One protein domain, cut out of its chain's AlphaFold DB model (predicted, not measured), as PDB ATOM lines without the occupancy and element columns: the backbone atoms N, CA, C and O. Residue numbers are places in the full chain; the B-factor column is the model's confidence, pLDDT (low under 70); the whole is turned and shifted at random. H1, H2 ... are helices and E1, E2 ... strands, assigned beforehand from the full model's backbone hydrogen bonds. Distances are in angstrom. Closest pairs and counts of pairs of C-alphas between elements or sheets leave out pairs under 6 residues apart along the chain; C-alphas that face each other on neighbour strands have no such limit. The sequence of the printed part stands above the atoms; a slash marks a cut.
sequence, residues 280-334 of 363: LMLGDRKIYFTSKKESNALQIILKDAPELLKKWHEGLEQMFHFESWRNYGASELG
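Overview. This is residues 280 to 334 of the 363 residues of an uncharacterized protein of bacterium TMED46 (UniProt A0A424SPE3). Two helices, H1 and H2, meet near the end of H1 and the start of H2 as a V, with the small strand hairpin E1-E2 beside the corner and residues 320 to 334 folding back from the far end of H2. The printed part has 55 residues, in the order E1, E2, H1, H2, with an antiparallel sheet E1 - E2; the class is mixed, helices and strands. It is compact, with a radius of gyration of the C-alphas of 11.1 A, and only just elongated, spanning 32 by 22 by 18 A.

Arrangement. E1, residues 280 to 282, and E2, residues 285 to 288, form an antiparallel hairpin at 140 degrees; N 280 and O 287 are within hydrogen-bond range at 2.9 A. H1, residues 292 to 304, and E2 are near each other, with 5 pairs of C-alphas within 10 A. With residues 298 to 302 alone, H1 touches residues 308 to 309 of H2, residues 306 to 319; the closest C-alphas, of Leu 302 and Leu 309, are 6.8 A apart. They run opposite ways at a steep tilt of 56 degrees. E2 and H2 are only just apart, at 8.2 A. Every O i to N i+4 pair in H1 and H2 is within hydrogen-bond range.

Along the chain. E1 begins at C-alpha 280 (34.851, 20.089, -18.911) and measures 6.5 A, E2 9.8 A, H1 18.4 A and H2 20.2 A. H2 ends at C-alpha 319 (46.301, 16.517, -36.346).

Size, cuts and confidence. The farthest C-alphas, of Asp 304 and Ser 324, are 33.1 A apart. The printed part has no cut, its three links are tight, and no printed residue is under pLDDT 70.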
ATOM      1  N   LEU A 280      35.306  18.722 -19.157       94.75
ATOM      2  CA  LEU A 280      34.851  20.089 -18.911       94.75
ATOM      3  C   LEU A 280      33.994  20.560 -20.091       94.75
ATOM      4  O   LEU A 280      34.112  20.029 -21.196       94.75
ATOM      5  N   MET A 281      33.149  21.565 -19.867       94.75
ATOM      6  CA  MET A 281      32.400  22.219 -20.941       94.75
ATOM      7  C   MET A 281      33.179  23.426 -21.464       94.75
ATOM      8  O   MET A 281      33.474  24.345 -20.700       94.75
ATOM      9  N   LEU A 282      33.474  23.444 -22.763       93.00
ATOM     10  CA  LEU A 282      33.939  24.623 -23.490       93.00
ATOM     11  C   LEU A 282      32.810  25.081 -24.416       93.00
ATOM     12  O   LEU A 282      32.648  24.564 -25.520       93.00
ATOM     13  N   GLY A 283      31.993  26.021 -23.935       91.31
ATOM     14  CA  GLY A 283      30.730  26.358 -24.592       91.31
ATOM     15  C   GLY A 283      29.745  25.191 -24.504       91.31
ATOM     16  O   GLY A 283      29.424  24.729 -23.411       91.31
ATOM     17  N   ASP A 284      29.283  24.709 -25.652       92.62
ATOM     18  CA  ASP A 284      28.398  23.550 -25.802       92.62
ATOM     19  C   ASP A 284      29.153  22.223 -26.015       92.62
ATOM     20  O   ASP A 284      28.539  21.154 -26.033       92.62
ATOM     21  N   ARG A 285      30.487  22.264 -26.124       90.75
ATOM     22  CA  ARG A 285      31.328  21.091 -26.390       90.75
ATOM     23  C   ARG A 285      31.935  20.513 -25.112       90.75
ATOM     24  O   ARG A 285      32.391  21.248 -24.235       90.75
ATOM     25  N   LYS A 286      32.007  19.180 -25.035       93.69
ATOM     26  CA  LYS A 286      32.791  18.465 -24.015       93.69
ATOM     27  C   LYS A 286      34.259  18.389 -24.433       93.69
ATOM     28  O   LYS A 286      34.545  17.995 -25.559       93.69
ATOM     29  N   ILE A 287      35.155  18.711 -23.507       93.44
ATOM     30  CA  ILE A 287      36.603  18.515 -23.626       93.44
ATOM     31  C   ILE A 287      37.044  17.528 -22.568       93.44
ATOM     32  O   ILE A 287      36.808  17.752 -21.379       93.44
ATOM     33  N   TYR A 288      37.698  16.458 -22.997       94.06
ATOM     34  CA  TYR A 288      38.074  15.359 -22.121       94.06
ATOM     35  C   TYR A 288      39.487  15.511 -21.556       94.06
ATOM     36  O   TYR A 288      40.358  16.145 -22.145       94.06
ATOM     37  N   PHE A 289      39.720  14.893 -20.401       93.19
ATOM     38  CA  PHE A 289      41.031  14.811 -19.769       93.19
ATOM     39  C   PHE A 289      41.288  13.420 -19.192       93.19
ATOM     40  O   PHE A 289      40.374  12.688 -18.818       93.19
ATOM     41  N   THR A 290      42.563  13.053 -19.085       90.69
ATOM     42  CA  THR A 290      42.971  11.709 -18.650       90.69
ATOM     43  C   THR A 290      43.491  11.671 -17.223       90.69
ATOM     44  O   THR A 290      43.456  10.619 -16.598       90.69
ATOM     45  N   SER A 291      43.905  12.806 -16.653       90.75
ATOM     46  CA  SER A 291      44.491  12.862 -15.310       90.75
ATOM     47  C   SER A 291      44.033  14.077 -14.510       90.75
ATOM     48  O   SER A 291      43.564  15.077 -15.061       90.75
ATOM     49  N   LYS A 292      44.206  14.021 -13.186       91.19
ATOM     50  CA  LYS A 292      43.920  15.150 -12.284       91.19
ATOM     51  C   LYS A 292      44.790  16.364 -12.583       91.19
ATOM     52  O   LYS A 292      44.305  17.489 -12.508       91.19
ATOM     53  N   LYS A 293      46.044  16.131 -12.972       91.38
ATOM     54  CA  LYS A 293      46.977  17.182 -13.382       91.38
ATOM     55  C   LYS A 293      46.455  17.946 -14.596       91.38
ATOM     56  O   LYS A 293      46.444  19.173 -14.595       91.38
ATOM     57  N   GLU A 294      45.965  17.211 -15.593       93.06
ATOM     58  CA  GLU A 294      45.361  17.795 -16.789       93.06
ATOM     59  C   GLU A 294      44.056  18.527 -16.464       93.06
ATOM     60  O   GLU A 294      43.884  19.675 -16.854       93.06
ATOM     61  N   SER A 295      43.183  17.904 -15.666       93.88
ATOM     62  CA  SER A 295      41.924  18.507 -15.215       93.88
ATOM     63  C   SER A 295      42.144  19.856 -14.525       93.88
ATOM     64  O   SER A 295      41.474  20.831 -14.855       93.88
ATOM     65  N   ASN A 296      43.114  19.939 -13.606       94.00
ATOM     66  CA  ASN A 296      43.439  21.182 -12.906       94.00
ATOM     67  C   ASN A 296      43.911  22.277 -13.877       94.00
ATOM     68  O   ASN A 296      43.435  23.406 -13.793       94.00
ATOM     69  N   ALA A 297      44.811  21.946 -14.810       95.00
ATOM     70  CA  ALA A 297      45.300  22.919 -15.784       95.00
ATOM     71  C   ALA A 297      44.186  23.421 -16.709       95.00
ATOM     72  O   ALA A 297      44.046  24.627 -16.903       95.00
ATOM     73  N   LEU A 298      43.354  22.514 -17.229       95.50
ATOM     74  CA  LEU A 298      42.232  22.881 -18.089       95.50
ATOM     75  C   LEU A 298      41.211  23.758 -17.355       95.50
ATOM     76  O   LEU A 298      40.711  24.704 -17.950       95.50
ATOM     77  N   GLN A 299      40.925  23.500 -16.073       95.38
ATOM     78  CA  GLN A 299      40.014  24.340 -15.279       95.38
ATOM     79  C   GLN A 299      40.531  25.774 -15.122       95.38
ATOM     80  O   GLN A 299      39.756  26.720 -15.261       95.38
ATOM     81  N   ILE A 300      41.830  25.935 -14.857       95.12
ATOM     82  CA  ILE A 300      42.467  27.253 -14.733       95.12
ATOM     83  C   ILE A 300      42.386  27.994 -16.071       95.12
ATOM     84  O   ILE A 300      41.901  29.120 -16.137       95.12
ATOM     85  N   ILE A 301      42.774  27.340 -17.164       95.69
ATOM     86  CA  ILE A 301      42.815  27.982 -18.482       95.69
ATOM     87  C   ILE A 301      41.413  28.236 -19.039       95.69
ATOM     88  O   ILE A 301      41.200  29.254 -19.685       95.69
ATOM     89  N   LEU A 302      40.432  27.376 -18.762       95.44
ATOM     90  CA  LEU A 302      39.041  27.612 -19.153       95.44
ATOM     91  C   LEU A 302      38.505  28.918 -18.557       95.44
ATOM     92  O   LEU A 302      37.736  29.622 -19.208       95.44
ATOM     93  N   LYS A 303      38.919  29.240 -17.328       94.25
ATOM     94  CA  LYS A 303      38.554  30.483 -16.652       94.25
ATOM     95  C   LYS A 303      39.344  31.678 -17.190       94.25
ATOM     96  O   LYS A 303      38.751  32.722 -17.446       94.25
ATOM     97  N   ASP A 304      40.657  31.524 -17.340       93.62
ATOM     98  CA  ASP A 304      41.560  32.662 -17.538       93.62
ATOM     99  C   ASP A 304      41.835  32.968 -19.023       93.62
ATOM    100  O   ASP A 304      42.067  34.119 -19.388       93.62
ATOM    101  N   ALA A 305      41.795  31.957 -19.896       94.00
ATOM    102  CA  ALA A 305      42.094  32.067 -21.325       94.00
ATOM    103  C   ALA A 305      41.370  30.991 -22.179       94.00
ATOM    104  O   ALA A 305      42.027  30.199 -22.865       94.00
ATOM    105  N   PRO A 306      40.021  30.953 -22.209       94.50
ATOM    106  CA  PRO A 306      39.251  29.914 -22.911       94.50
ATOM    107  C   PRO A 306      39.525  29.840 -24.421       94.50
ATOM    108  O   PRO A 306      39.402  28.774 -25.021       94.50
ATOM    109  N   GLU A 307      39.942  30.944 -25.046       93.69
ATOM    110  CA  GLU A 307      40.329  30.963 -26.463       93.69
ATOM    111  C   GLU A 307      41.562  30.088 -26.754       93.69
ATOM    112  O   GLU A 307      41.680  29.545 -27.850       93.69
ATOM    113  N   LEU A 308      42.460  29.882 -25.780       93.56
ATOM    114  CA  LEU A 308      43.580  28.947 -25.935       93.56
ATOM    115  C   LEU A 308      43.109  27.494 -25.974       93.56
ATOM    116  O   LEU A 308      43.653  26.708 -26.746       93.56
ATOM    117  N   LEU A 309      42.080  27.141 -25.195       94.31
ATOM    118  CA  LEU A 309      41.494  25.800 -25.248       94.31
ATOM    119  C   LEU A 309      40.828  25.533 -26.596       94.31
ATOM    120  O   LEU A 309      40.959  24.430 -27.116       94.31
ATOM    121  N   LYS A 310      40.159  26.539 -27.177       92.94
ATOM    122  CA  LYS A 310      39.577  26.422 -28.523       92.94
ATOM    123  C   LYS A 310      40.658  26.130 -29.559       92.94
ATOM    124  O   LYS A 310      40.540  25.150 -30.282       92.94
ATOM    125  N   LYS A 311      41.743  26.913 -29.561       91.88
ATOM    126  CA  LYS A 311      42.868  26.722 -30.492       91.88
ATOM    127  C   LYS A 311      43.554  25.370 -30.328       91.88
ATOM    128  O   LYS A 311      43.841  24.711 -31.321       91.88
ATOM    129  N   TRP A 312      43.804  24.950 -29.087       91.88
ATOM    130  CA  TRP A 312      44.341  23.618 -28.808       91.88
ATOM    131  C   TRP A 312      43.438  22.530 -29.388       91.88
ATOM    132  O   TRP A 312      43.920  21.658 -30.105       91.88
ATOM    133  N   HIS A 313      42.131  22.621 -29.139       90.94
ATOM    134  CA  HIS A 313      41.165  21.653 -29.650       90.94
ATOM    135  C   HIS A 313      41.136  21.608 -31.180       90.94
ATOM    136  O   HIS A 313      41.272  20.548 -31.782       90.94
ATOM    137  N   GLU A 314      41.023  22.768 -31.824       89.50
ATOM    138  CA  GLU A 314      41.067  22.883 -33.285       89.50
ATOM    139  C   GLU A 314      42.345  22.256 -33.861       89.50
ATOM    140  O   GLU A 314      42.281  21.530 -34.854       89.50
ATOM    141  N   GLY A 315      43.492  22.467 -33.207       88.19
ATOM    142  CA  GLY A 315      44.759  21.840 -33.577       88.19
ATOM    143  C   GLY A 315      44.746  20.314 -33.441       88.19
ATOM    144  O   GLY A 315      45.244  19.615 -34.325       88.19
ATOM    145  N   LEU A 316      44.142  19.772 -32.377       88.50
ATOM    146  CA  LEU A 316      43.996  18.323 -32.204       88.50
ATOM    147  C   LEU A 316      43.098  17.693 -33.267       88.50
ATOM    148  O   LEU A 316      43.433  16.630 -33.784       88.50
ATOM    149  N   GLU A 317      41.984  18.338 -33.610       87.75
ATOM    150  CA  GLU A 317      41.075  17.854 -34.654       87.75
ATOM    151  C   GLU A 317      41.753  17.805 -36.028       87.75
ATOM    152  O   GLU A 317      41.529  16.862 -36.786       87.75
ATOM    153  N   GLN A 318      42.625  18.774 -36.324       86.00
ATOM    154  CA  GLN A 318      43.434  18.781 -37.545       86.00
ATOM    155  C   GLN A 318      44.473  17.651 -37.544       86.00
ATOM    156  O   GLN A 318      44.582  16.898 -38.516       86.00
ATOM    157  N   MET A 319      45.226  17.508 -36.448       82.12
ATOM    158  CA  MET A 319      46.301  16.517 -36.346       82.12
ATOM    159  C   MET A 319      45.767  15.078 -36.330       82.12
ATOM    160  O   MET A 319      46.337  14.198 -36.971       82.12
ATOM    161  N   PHE A 320      44.657  14.830 -35.633       84.00
ATOM    162  CA  PHE A 320      44.051  13.506 -35.491       84.00
ATOM    163  C   PHE A 320      42.748  13.384 -36.273       84.00
ATOM    164  O   PHE A 320      41.758  12.879 -35.752       84.00
ATOM    165  N   HIS A 321      42.715  13.805 -37.535       84.19
ATOM    166  CA  HIS A 321      41.520  13.718 -38.388       84.19
ATOM    167  C   HIS A 321      41.031  12.273 -38.665       84.19
ATOM    168  O   HIS A 321      39.950  12.077 -39.214       84.19
ATOM    169  N   PHE A 322      41.781  11.246 -38.248       86.12
ATOM    170  CA  PHE A 322      41.409   9.830 -38.356       86.12
ATOM    171  C   PHE A 322      40.469   9.396 -37.214       86.12
ATOM    172  O   PHE A 322      40.908   8.845 -36.201       86.12
ATOM    173  N   GLU A 323      39.161   9.620 -37.364       87.62
ATOM    174  CA  GLU A 323      38.162   9.337 -36.316       87.62
ATOM    175  C   GLU A 323      38.223   7.902 -35.759       87.62
ATOM    176  O   GLU A 323      38.114   7.707 -34.547       87.62
ATOM    177  N   SER A 324      38.459   6.902 -36.616       91.00
ATOM    178  CA  SER A 324      38.527   5.480 -36.240       91.00
ATOM    179  C   SER A 324      39.676   5.140 -35.286       91.00
ATOM    180  O   SER A 324      39.621   4.117 -34.605       91.00
ATOM    181  N   TRP A 325      40.697   5.995 -35.220       92.19
ATOM    182  CA  TRP A 325      41.874   5.809 -34.379       92.19
ATOM    183  C   TRP A 325      41.842   6.631 -33.098       92.19
ATOM    184  O   TRP A 325      42.765   6.508 -32.299       92.19
ATOM    185  N   ARG A 326      40.815   7.450 -32.861       91.38
ATOM    186  CA  ARG A 326      40.706   8.235 -31.626       91.38
ATOM    187  C   ARG A 326      40.241   7.347 -30.485       91.38
ATOM    188  O   ARG A 326      39.222   6.659 -30.602       91.38
ATOM    189  N   ASN A 327      40.922   7.414 -29.342       89.56
ATOM    190  CA  ASN A 327      40.393   6.795 -28.133       89.56
ATOM    191  C   ASN A 327      39.020   7.393 -27.865       89.56
ATOM    192  O   ASN A 327      38.872   8.608 -27.730       89.56
ATOM    193  N   TYR A 328      38.005   6.533 -27.793       89.00
ATOM    194  CA  TYR A 328      36.661   6.945 -27.415       89.00
ATOM    195  C   TYR A 328      36.016   8.015 -28.321       89.00
ATOM    196  O   TYR A 328      35.024   8.616 -27.897       89.00
ATOM    197  N   GLY A 329      36.537   8.224 -29.536       89.44
ATOM    198  CA  GLY A 329      36.082   9.257 -30.470       89.44
ATOM    199  C   GLY A 329      36.533  10.685 -30.129       89.44
ATOM    200  O   GLY A 329      36.044  11.621 -30.753       89.44
ATOM    201  N   ALA A 330      37.436  10.875 -29.159       90.69
ATOM    202  CA  ALA A 330      37.879  12.193 -28.698       90.69
ATOM    203  C   ALA A 330      39.387  12.388 -28.911       90.69
ATOM    204  O   ALA A 330      40.194  11.570 -28.467       90.69
ATOM    205  N   SER A 331      39.768  13.482 -29.570       89.75
ATOM    206  CA  SER A 331      41.161  13.784 -29.936       89.75
ATOM    207  C   SER A 331      42.042  14.070 -28.710       89.75
ATOM    208  O   SER A 331      43.226  13.744 -28.694       89.75
ATOM    209  N   GLU A 332      41.451  14.607 -27.639       91.19
ATOM    210  CA  GLU A 332      42.104  14.912 -26.356       91.19
ATOM    211  C   GLU A 332      42.500  13.652 -25.572       91.19
ATOM    212  O   GLU A 332      43.319  13.703 -24.653       91.19
ATOM    213  N   LEU A 333      41.913  12.507 -25.932       90.38
ATOM    214  CA  LEU A 333      42.232  11.203 -25.356       90.38
ATOM    215  C   LEU A 333      43.298  10.456 -26.173       90.38
ATOM    216  O   LEU A 333      43.596   9.298 -25.879       90.38
ATOM    217  N   GLY A 334      43.887  11.110 -27.178       89.00
ATOM    218  CA  GLY A 334      44.911  10.538 -28.041       89.00
ATOM    219  C   GLY A 334      44.373   9.426 -28.944       89.00
ATOM    220  O   GLY A 334      43.173   9.306 -29.202       89.00
TER     221      GLY A 334